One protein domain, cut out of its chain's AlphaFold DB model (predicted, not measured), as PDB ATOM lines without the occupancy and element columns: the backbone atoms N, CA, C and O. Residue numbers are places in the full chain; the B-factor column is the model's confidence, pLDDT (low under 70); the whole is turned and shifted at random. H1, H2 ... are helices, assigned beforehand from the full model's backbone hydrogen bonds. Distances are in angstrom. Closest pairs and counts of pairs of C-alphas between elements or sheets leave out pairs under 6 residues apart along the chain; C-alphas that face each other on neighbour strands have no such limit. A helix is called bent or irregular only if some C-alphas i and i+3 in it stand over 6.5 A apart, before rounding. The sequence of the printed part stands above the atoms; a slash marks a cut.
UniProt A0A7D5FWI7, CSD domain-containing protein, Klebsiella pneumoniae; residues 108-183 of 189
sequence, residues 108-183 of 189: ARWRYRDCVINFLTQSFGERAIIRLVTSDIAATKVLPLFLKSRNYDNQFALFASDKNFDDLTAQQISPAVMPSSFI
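This is residues 108 to 183 of the 189 residues of the protein "CSD domain-containing protein" of Klebsiella pneumoniae (UniProt A0A7D5FWI7). A long helix bent into an L, H1, has its second arm H1b packed with H2 and H3 as a small core of three helices, while its first arm H1a stands across one end of that core. Two short helices, H4 and H5, lie away from H1a and touch no helix. The printed part has 76 residues, with five named helices in the order H1 to H5 and no named strand; the class is all helix. It is compact, with a radius of gyration of the C-alphas of 11.7 A, and rounded, spanning 32 by 25 by 23 A.

H1, residues 113 to 134, was assigned as one helix by its hydrogen bonds but is bent: C-alphas 123 and 126 are 9.5 A apart. Arm H1a, residues 113 to 123, begins at C-alpha (55.511, 59.354, 26.697) and is 15.4 A long. Arm H1b, residues 126 to 134, is 14.1 A long and irregular, with C-alphas 126 and 129 7.6 A apart. H2 is residues 139 to 146, 10.6 A; H3 residues 152 to 159, 10.3 A; H4 residues 165 to 170, 8.6 A. H5, residues 180 to 183, 5.0 A, ends at C-alpha (45.640, 49.807, 48.230).

H1a and H1b touch only at the corner, and only just, with 3 pairs of C-alphas within 8 A, closest Thr 121 and Ala 128 at 5.6 A; they are about perpendicular at 74 degrees. H1a and H2 only just touch, also with 3 pairs, the closest C-alphas being Ile 117 and Phe 146, 6.5 A, about perpendicular at 85 degrees. H1b and H2 form a helical hairpin at a shallow tilt of 31 degrees, opposite ways, closest C-alphas Val 133 and Ala 139, 5.7 A. H1b touches H3 at a steep tilt of 52 degrees, the same way, closest C-alphas Glu 126 and Gln 155, 5.0 A. The helix packing is mostly crossed, only just, with 1 of 3 pairs at a shallow tilt. H5 is close to H3 but not clearly touching, closest C-alphas Ala 157 and Phe 182, 7.6 A. H4 is apart from H3, and close to H5 but not clearly touching, closest C-alphas Phe 165 and Ile 183, 7.1 A. Each O i to N i+4 pair is within hydrogen-bond range in H1a, H3 and H4, against 4 of 5 in H1b and 2 of 4 in H2; H5 is too short for such a pair.

The two C-alphas farthest apart, Arg 111 and Asp 166, are 33.0 A apart. The printed part has no cut and no long link. Mean pLDDT of the printed part is 90.8, and no printed residue is under 70.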
ATOM      1  N   ALA A 108      50.349  54.375  26.490       78.31
ATOM      2  CA  ALA A 108      51.264  53.298  26.861       78.31
ATOM      3  C   ALA A 108      52.242  52.949  25.726       78.31
ATOM      4  O   ALA A 108      53.330  52.437  25.988       78.31
ATOM      5  N   ARG A 109      51.862  53.231  24.475       82.94
ATOM      6  CA  ARG A 109      52.664  52.982  23.265       82.94
ATOM      7  C   ARG A 109      53.141  54.265  22.591       82.94
ATOM      8  O   ARG A 109      53.791  54.213  21.548       82.94
ATOM      9  N   TRP A 110      52.814  55.416  23.166       88.12
ATOM     10  CA  TRP A 110      53.139  56.706  22.589       88.12
ATOM     11  C   TRP A 110      54.633  57.015  22.723       88.12
ATOM     12  O   TRP A 110      55.183  57.045  23.822       88.12
ATOM     13  N   ARG A 111      55.302  57.276  21.595       89.88
ATOM     14  CA  ARG A 111      56.768  57.412  21.536       89.88
ATOM     15  C   ARG A 111      57.340  58.554  22.385       89.88
ATOM     16  O   ARG A 111      58.489  58.475  22.798       89.88
ATOM     17  N   TYR A 112      56.552  59.597  22.644       91.62
ATOM     18  CA  TYR A 112      56.977  60.756  23.437       91.62
ATOM     19  C   TYR A 112      56.609  60.661  24.914       91.62
ATOM     20  O   TYR A 112      56.904  61.571  25.684       91.62
ATOM     21  N   ARG A 113      55.976  59.563  25.329       90.44
ATOM     22  CA  ARG A 113      55.511  59.354  26.697       90.44
ATOM     23  C   ARG A 113      56.574  59.719  27.734       90.44
ATOM     24  O   ARG A 113      56.338  60.564  28.591       90.44
ATOM     25  N   ASP A 114      57.747  59.101  27.637       90.31
ATOM     26  CA  ASP A 114      58.770  59.234  28.673       90.31
ATOM     27  C   ASP A 114      59.406  60.630  28.686       90.31
ATOM     28  O   ASP A 114      59.671  61.164  29.762       90.31
ATOM     29  N   CYS A 115      59.605  61.267  27.521       91.69
ATOM     30  CA  CYS A 115      60.130  62.634  27.495       91.69
ATOM     31  C   CYS A 115      59.119  63.637  28.063       91.69
ATOM     32  O   CYS A 115      59.508  64.495  28.852       91.69
ATOM     33  N   VAL A 116      57.829  63.477  27.761       92.38
ATOM     34  CA  VAL A 116      56.756  64.324  28.294       92.38
ATOM     35  C   VAL A 116      56.615  64.169  29.805       92.38
ATOM     36  O   VAL A 116      56.544  65.171  30.513       92.38
ATOM     37  N   ILE A 117      56.647  62.941  30.332       91.25
ATOM     38  CA  ILE A 117      56.603  62.704  31.785       91.25
ATOM     39  C   ILE A 117      57.803  63.343  32.473       91.25
ATOM     40  O   ILE A 117      57.637  64.005  33.500       91.25
ATOM     41  N   ASN A 118      59.005  63.146  31.925       92.06
ATOM     42  CA  ASN A 118      60.224  63.709  32.496       92.06
ATOM     43  C   ASN A 118      60.158  65.235  32.507       92.06
ATOM     44  O   ASN A 118      60.427  65.841  33.541       92.06
ATOM     45  N   PHE A 119      59.738  65.839  31.397       93.81
ATOM     46  CA  PHE A 119      59.588  67.281  31.276       93.81
ATOM     47  C   PHE A 119      58.576  67.839  32.286       93.81
ATOM     48  O   PHE A 119      58.915  68.707  33.084       93.81
ATOM     49  N   LEU A 120      57.358  67.289  32.332       93.44
ATOM     50  CA  LEU A 120      56.316  67.736  33.264       93.44
ATOM     51  C   LEU A 120      56.720  67.528  34.726       93.44
ATOM     52  O   LEU A 120      56.428  68.366  35.574       93.44
ATOM     53  N   THR A 121      57.419  66.432  35.029       91.88
ATOM     54  CA  THR A 121      57.936  66.165  36.379       91.88
ATOM     55  C   THR A 121      59.045  67.144  36.758       91.88
ATOM     56  O   THR A 121      59.115  67.552  37.911       91.88
ATOM     57  N   GLN A 122      59.899  67.554  35.818       92.06
ATOM     58  CA  GLN A 122      60.908  68.583  36.074       92.06
ATOM     59  C   GLN A 122      60.276  69.968  36.259       92.06
ATOM     60  O   GLN A 122      60.708  70.706  37.138       92.06
ATOM     61  N   SER A 123      59.248  70.301  35.475       92.69
ATOM     62  CA  SER A 123      58.587  71.613  35.524       92.69
ATOM     63  C   SER A 123      57.663  71.777  36.731       92.69
ATOM     64  O   SER A 123      57.662  72.832  37.357       92.69
ATOM     65  N   PHE A 124      56.901  70.744  37.099       92.06
ATOM     66  CA  PHE A 124      55.891  70.823  38.164       92.06
ATOM     67  C   PHE A 124      56.239  70.021  39.428       92.06
ATOM     68  O   PHE A 124      55.496  70.058  40.414       92.06
ATOM     69  N   GLY A 125      57.342  69.271  39.423       90.44
ATOM     70  CA  GLY A 125      57.757  68.441  40.551       90.44
ATOM     71  C   GLY A 125      56.725  67.369  40.911       90.44
ATOM     72  O   GLY A 125      56.145  66.688  40.060       90.44
ATOM     73  N   GLU A 126      56.468  67.224  42.210       89.94
ATOM     74  CA  GLU A 126      55.501  66.254  42.738       89.94
ATOM     75  C   GLU A 126      54.041  66.622  42.410       89.94
ATOM     76  O   GLU A 126      53.146  65.787  42.513       89.94
ATOM     77  N   ARG A 127      53.787  67.856  41.954       91.88
ATOM     78  CA  ARG A 127      52.442  68.341  41.611       91.88
ATOM     79  C   ARG A 127      52.041  68.095  40.157       91.88
ATOM     80  O   ARG A 127      50.942  68.484  39.780       91.88
ATOM     81  N   ALA A 128      52.874  67.437  39.349       93.44
ATOM     82  CA  ALA A 128      52.611  67.230  37.921       93.44
ATOM     83  C   ALA A 128      51.245  66.570  37.634       93.44
ATOM     84  O   ALA A 128      50.495  67.058  36.789       93.44
ATOM     85  N   ILE A 129      50.882  65.511  38.373       94.81
ATOM     86  CA  ILE A 129      49.577  64.837  38.227       94.81
ATOM     87  C   ILE A 129      48.431  65.791  38.576       94.81
ATOM     88  O   ILE A 129      47.486  65.920  37.802       94.81
ATOM     89  N   ILE A 130      48.525  66.484  39.718       94.56
ATOM     90  CA  ILE A 130      47.501  67.441  40.157       94.56
ATOM     91  C   ILE A 130      47.327  68.530  39.101       94.56
ATOM     92  O   ILE A 130      46.199  68.807  38.712       94.56
ATOM     93  N   ARG A 131      48.430  69.095  38.589       94.50
ATOM     94  CA  ARG A 131      48.387  70.148  37.572       94.50
ATOM     95  C   ARG A 131      47.612  69.692  36.337       94.50
ATOM     96  O   ARG A 131      46.686  70.386  35.932       94.50
ATOM     97  N   LEU A 132      47.914  68.505  35.809       93.50
ATOM     98  CA  LEU A 132      47.209  67.941  34.652       93.50
ATOM     99  C   LEU A 132      45.719  67.717  34.915       93.50
ATOM    100  O   LEU A 132      44.894  68.084  34.083       93.50
ATOM    101  N   VAL A 133      45.368  67.154  36.075       92.81
ATOM    102  CA  VAL A 133      43.964  66.897  36.427       92.81
ATOM    103  C   VAL A 133      43.185  68.198  36.620       92.81
ATOM    104  O   VAL A 133      42.060  68.308  36.146       92.81
ATOM    105  N   THR A 134      43.782  69.208  37.263       93.69
ATOM    106  CA  THR A 134      43.162  70.539  37.416       93.69
ATOM    107  C   THR A 134      43.043  71.294  36.099       93.69
ATOM    108  O   THR A 134      42.224  72.197  35.980       93.69
ATOM    109  N   SER A 135      43.835  70.904  35.105       91.06
ATOM    110  CA  SER A 135      43.713  71.369  33.735       91.06
ATOM    111  C   SER A 135      42.797  70.439  32.946       91.06
ATOM    112  O   SER A 135      43.121  70.101  31.816       91.06
ATOM    113  N   ASP A 136      41.616  70.086  33.459       88.44
ATOM    114  CA  ASP A 136      40.537  69.304  32.808       88.44
ATOM    115  C   ASP A 136      40.959  68.028  32.047       88.44
ATOM    116  O   ASP A 136      40.213  67.527  31.204       88.44
ATOM    117  N   ILE A 137      42.137  67.462  32.324       90.38
ATOM    118  CA  ILE A 137      42.504  66.151  31.795       90.38
ATOM    119  C   ILE A 137      42.011  65.101  32.783       90.38
ATOM    120  O   ILE A 137      42.433  65.067  33.938       90.38
ATOM    121  N   ALA A 138      41.135  64.205  32.330       89.56
ATOM    122  CA  ALA A 138      40.581  63.160  33.184       89.56
ATOM    123  C   ALA A 138      41.689  62.340  33.873       89.56
ATOM    124  O   ALA A 138      42.615  61.848  33.220       89.56
ATOM    125  N   ALA A 139      41.564  62.122  35.187       91.81
ATOM    126  CA  ALA A 139      42.533  61.349  35.970       91.81
ATOM    127  C   ALA A 139      42.746  59.928  35.411       91.81
ATOM    128  O   ALA A 139      43.860  59.406  35.436       91.81
ATOM    129  N   THR A 140      41.712  59.334  34.806       90.69
ATOM    130  CA  THR A 140      41.779  58.036  34.112       90.69
ATOM    131  C   THR A 140      42.736  58.024  32.915       90.69
ATOM    132  O   THR A 140      43.175  56.954  32.501       90.69
ATOM    133  N   LYS A 141      43.091  59.193  32.367       87.81
ATOM    134  CA  LYS A 141      44.093  59.373  31.304       87.81
ATOM    135  C   LYS A 141      45.449  59.812  31.857       87.81
ATOM    136  O   LYS A 141      46.475  59.345  31.369       87.81
ATOM    137  N   VAL A 142      45.459  60.648  32.901       91.31
ATOM    138  CA  VAL A 142      46.693  61.130  33.548       91.31
ATOM    139  C   VAL A 142      47.426  60.009  34.283       91.31
ATOM    140  O   VAL A 142      48.625  59.835  34.100       91.31
ATOM    141  N   LEU A 143      46.742  59.218  35.110       91.81
ATOM    142  CA  LEU A 143      47.411  58.221  35.953       91.81
ATOM    143  C   LEU A 143      48.176  57.150  35.144       91.81
ATOM    144  O   LEU A 143      49.342  56.911  35.463       91.81
ATOM    145  N   PRO A 144      47.619  56.560  34.063       88.06
ATOM    146  CA  PRO A 144      48.377  55.653  33.194       88.06
ATOM    147  C   PRO A 144      49.599  56.302  32.528       88.06
ATOM    148  O   PRO A 144      50.604  55.624  32.285       88.06
ATOM    149  N   LEU A 145      49.535  57.611  32.238       88.31
ATOM    150  CA  LEU A 145      50.666  58.342  31.675       88.31
ATOM    151  C   LEU A 145      51.850  58.295  32.641       88.31
ATOM    152  O   LEU A 145      52.945  57.986  32.208       88.31
ATOM    153  N   PHE A 146      51.643  58.471  33.945       90.88
ATOM    154  CA  PHE A 146      52.733  58.470  34.933       90.88
ATOM    155  C   PHE A 146      53.106  57.082  35.464       90.88
ATOM    156  O   PHE A 146      54.073  56.955  36.217       90.88
ATOM    157  N   LEU A 147      52.400  56.026  35.053       84.94
ATOM    158  CA  LEU A 147      52.691  54.656  35.476       84.94
ATOM    159  C   LEU A 147      54.167  54.307  35.183       84.94
ATOM    160  O   LEU A 147      54.671  54.590  34.100       84.94
ATOM    161  N   LYS A 148      54.892  53.691  36.119       82.81
ATOM    162  CA  LYS A 148      56.351  53.429  36.019       82.81
ATOM    163  C   LYS A 148      57.268  54.665  36.091       82.81
ATOM    164  O   LYS A 148      58.484  54.501  35.996       82.81
ATOM    165  N   SER A 149      56.738  55.878  36.270       85.88
ATOM    166  CA  SER A 149      57.567  57.026  36.657       85.88
ATOM    167  C   SER A 149      58.216  56.748  38.013       85.88
ATOM    168  O   SER A 149      57.586  56.183  38.905       85.88
ATOM    169  N   ARG A 150      59.472  57.174  38.198       85.88
ATOM    170  CA  ARG A 150      60.203  56.974  39.464       85.88
ATOM    171  C   ARG A 150      59.518  57.634  40.662       85.88
ATOM    172  O   ARG A 150      59.658  57.142  41.772       85.88
ATOM    173  N   ASN A 151      58.778  58.716  40.427       87.19
ATOM    174  CA  ASN A 151      58.109  59.494  41.473       87.19
ATOM    175  C   ASN A 151      56.609  59.185  41.569       87.19
ATOM    176  O   ASN A 151      55.877  59.948  42.195       87.19
ATOM    177  N   TYR A 152      56.144  58.108  40.922       91.56
ATOM    178  CA  TYR A 152      54.718  57.843  40.775       91.56
ATOM    179  C   TYR A 152      53.995  57.730  42.117       91.56
ATOM    180  O   TYR A 152      53.003  58.419  42.310       91.56
ATOM    181  N   ASP A 153      54.514  56.939  43.058       91.81
ATOM    182  CA  ASP A 153      53.895  56.742  44.374       91.81
ATOM    183  C   ASP A 153      53.715  58.063  45.136       91.81
ATOM    184  O   ASP A 153      52.628  58.337  45.641       91.81
ATOM    185  N   ASN A 154      54.739  58.925  45.153       92.19
ATOM    186  CA  ASN A 154      54.664  60.233  45.812       92.19
ATOM    187  C   ASN A 154      53.658  61.160  45.113       92.19
ATOM    188  O   ASN A 154      52.825  61.788  45.764       92.19
ATOM    189  N   GLN A 155      53.706  61.229  43.779       93.69
ATOM    190  CA  GLN A 155      52.782  62.049  42.991       93.69
ATOM    191  C   GLN A 155      51.331  61.565  43.139       93.69
ATOM    192  O   GLN A 155      50.409  62.377  43.244       93.69
ATOM    193  N   PHE A 156      51.123  60.246  43.177       94.81
ATOM    194  CA  PHE A 156      49.822  59.630  43.402       94.81
ATOM    195  C   PHE A 156      49.308  59.928  44.810       94.81
ATOM    196  O   PHE A 156      48.153  60.317  44.954       94.81
ATOM    197  N   ALA A 157      50.152  59.800  45.836       93.12
ATOM    198  CA  ALA A 157      49.776  60.088  47.217       93.12
ATOM    199  C   ALA A 157      49.302  61.538  47.393       93.12
ATOM    200  O   ALA A 157      48.315  61.780  48.083       93.12
ATOM    201  N   LEU A 158      49.945  62.499  46.719       94.19
ATOM    202  CA  LEU A 158      49.481  63.888  46.701       94.19
ATOM    203  C   LEU A 158      48.152  64.052  45.954       94.19
ATOM    204  O   LEU A 158      47.277  64.775  46.415       94.19
ATOM    205  N   PHE A 159      47.977  63.389  44.810       94.88
ATOM    206  CA  PHE A 159      46.717  63.426  44.059       94.88
ATOM    207  C   PHE A 159      45.536  62.820  44.844       94.88
ATOM    208  O   PHE A 159      44.407  63.313  44.752       94.88
ATOM    209  N   ALA A 160      45.797  61.754  45.600       94.44
ATOM    210  CA  ALA A 160      44.815  61.012  46.380       94.44
ATOM    211  C   ALA A 160      44.754  61.448  47.855       94.44
ATOM    212  O   ALA A 160      44.136  60.758  48.657       94.44
ATOM    213  N   SER A 161      45.370  62.575  48.236       92.94
ATOM    214  CA  SER A 161      45.504  62.971  49.649       92.94
ATOM    215  C   SER A 161      44.171  63.157  50.380       92.94
ATOM    216  O   SER A 161      44.111  63.065  51.601       92.94
ATOM    217  N   ASP A 162      43.115  63.454  49.628       90.69
ATOM    218  CA  ASP A 162      41.747  63.697  50.080       90.69
ATOM    219  C   ASP A 162      40.755  62.625  49.590       90.69
ATOM    220  O   ASP A 162      39.549  62.841  49.659       90.69
ATOM    221  N   LYS A 163      41.246  61.492  49.065       91.06
ATOM    222  CA  LYS A 163      40.434  60.440  48.432       91.06
ATOM    223  C   LYS A 163      40.743  59.078  49.041       91.06
ATOM    224  O   LYS A 163      41.905  58.719  49.215       91.06
ATOM    225  N   ASN A 164      39.709  58.287  49.291       90.06
ATOM    226  CA  ASN A 164      39.846  56.875  49.642       90.06
ATOM    227  C   ASN A 164      39.716  55.970  48.396       90.06
ATOM    228  O   ASN A 164      39.568  56.431  47.261       90.06
ATOM    229  N   PHE A 165      39.800  54.656  48.604       89.38
ATOM    230  CA  PHE A 165      39.681  53.668  47.528       89.38
ATOM    231  C   PHE A 165      38.335  53.738  46.783       89.38
ATOM    232  O   PHE A 165      38.306  53.638  45.549       89.38
ATOM    233  N   ASP A 166      37.235  53.940  47.507       89.94
ATOM    234  CA  ASP A 166      35.893  54.029  46.931       89.94
ATOM    235  C   ASP A 166      35.728  55.312  46.104       89.94
ATOM    236  O   ASP A 166      35.189  55.251  44.999       89.94
ATOM    237  N   ASP A 167      36.280  56.443  46.557       91.94
ATOM    238  CA  ASP A 167      36.266  57.719  45.826       91.94
ATOM    239  C   ASP A 167      36.970  57.605  44.468       91.94
ATOM    240  O   ASP A 167      36.501  58.137  43.456       91.94
ATOM    241  N   LEU A 168      38.108  56.904  44.430       92.94
ATOM    242  CA  LEU A 168      38.865  56.676  43.199       92.94
ATOM    243  C   LEU A 168      38.151  55.684  42.275       92.94
ATOM    244  O   LEU A 168      38.094  55.894  41.061       92.94
ATOM    245  N   THR A 169      37.561  54.631  42.839       90.56
ATOM    246  CA  THR A 169      36.793  53.643  42.069       90.56
ATOM    247  C   THR A 169      35.528  54.266  41.470       90.56
ATOM    248  O   THR A 169      35.215  54.017  40.305       90.56
ATOM    249  N   ALA A 170      34.844  55.149  42.206       92.06
ATOM    250  CA  ALA A 170      33.700  55.921  41.716       92.06
ATOM    251  C   ALA A 170      34.076  56.858  40.551       92.06
ATOM    252  O   ALA A 170      33.271  57.084  39.649       92.06
ATOM    253  N   GLN A 171      35.325  57.334  40.513       91.06
ATOM    254  CA  GLN A 171      35.908  58.077  39.386       91.06
ATOM    255  C   GLN A 171      36.385  57.177  38.232       91.06
ATOM    256  O   GLN A 171      37.030  57.657  37.299       91.06
ATOM    257  N   GLN A 172      36.067  55.879  38.272       94.06
ATOM    258  CA  GLN A 172      36.458  54.879  37.273       94.06
ATOM    259  C   GLN A 172      37.980  54.696  37.158       94.06
ATOM    260  O   GLN A 172      38.490  54.239  36.131       94.06
ATOM    261  N   ILE A 173      38.733  55.039  38.207       93.06
ATOM    262  CA  ILE A 173      40.172  54.795  38.257       93.06
ATOM    263  C   ILE A 173      40.387  53.318  38.577       93.06
ATOM    264  O   ILE A 173      39.948  52.813  39.607       93.06
ATOM    265  N   SER A 174      41.074  52.613  37.679       91.19
ATOM    266  CA  SER A 174      41.362  51.193  37.865       91.19
ATOM    267  C   SER A 174      42.327  50.971  39.037       91.19
ATOM    268  O   SER A 174      43.371  51.625  39.086       91.19
ATOM    269  N   PRO A 175      42.086  49.981  39.915       90.62
ATOM    270  CA  PRO A 175      43.066  49.569  40.919       90.62
ATOM    271  C   PRO A 175      44.433  49.200  40.327       90.62
ATOM    272  O   PRO A 175      45.442  49.322  41.007       90.62
ATOM    273  N   ALA A 176      44.497  48.804  39.049       90.38
ATOM    274  CA  ALA A 176      45.749  48.461  38.370       90.38
ATOM    275  C   ALA A 176      46.699  49.653  38.162       90.38
ATOM    276  O   ALA A 176      47.876  49.444  37.874       90.38
ATOM    277  N   VAL A 177      46.195  50.888  38.266       91.12
ATOM    278  CA  VAL A 177      47.045  52.084  38.254       91.12
ATOM    279  C   VAL A 177      47.319  52.611  39.657       91.12
ATOM    280  O   VAL A 177      48.164  53.471  39.799       91.12
ATOM    281  N   MET A 178      46.671  52.112  40.707       93.19
ATOM    282  CA  MET A 178      46.938  52.583  42.068       93.19
ATOM    283  C   MET A 178      48.215  51.919  42.620       93.19
ATOM    284  O   MET A 178      48.402  50.716  42.419       93.19
ATOM    285  N   PRO A 179      49.090  52.648  43.339       92.38
ATOM    286  CA  PRO A 179      50.212  52.045  44.057       92.38
ATOM    287  C   PRO A 179      49.738  50.973  45.047       92.38
ATOM    288  O   PRO A 179      48.737  51.171  45.740       92.38
ATOM    289  N   SER A 180      50.470  49.859  45.174       88.12
ATOM    290  CA  SER A 180      50.133  48.812  46.158       88.12
ATOM    291  C   SER A 180      50.095  49.365  47.581       88.12
ATOM    292  O   SER A 180      49.179  49.051  48.333       88.12
ATOM    293  N   SER A 181      51.018  50.273  47.903       86.44
ATOM    294  CA  SER A 181      51.077  50.990  49.179       86.44
ATOM    295  C   SER A 181      49.770  51.718  49.516       86.44
ATOM    296  O   SER A 181      49.338  51.718  50.666       86.44
ATOM    297  N   PHE A 182      49.100  52.305  48.522       89.06
ATOM    298  CA  PHE A 182      47.807  52.954  48.719       89.06
ATOM    299  C   PHE A 182      46.684  51.933  48.936       89.06
ATOM    300  O   PHE A 182      45.857  52.110  49.830       89.06
ATOM    301  N   ILE A 183      46.661  50.860  48.138       86.81
ATOM    302  CA  ILE A 183      45.640  49.807  48.230       86.81
ATOM    303  C   ILE A 183      45.692  49.126  49.603       86.81
ATOM    304  O   ILE A 183      44.656  48.973  50.246       86.81
TER     305      ILE A 183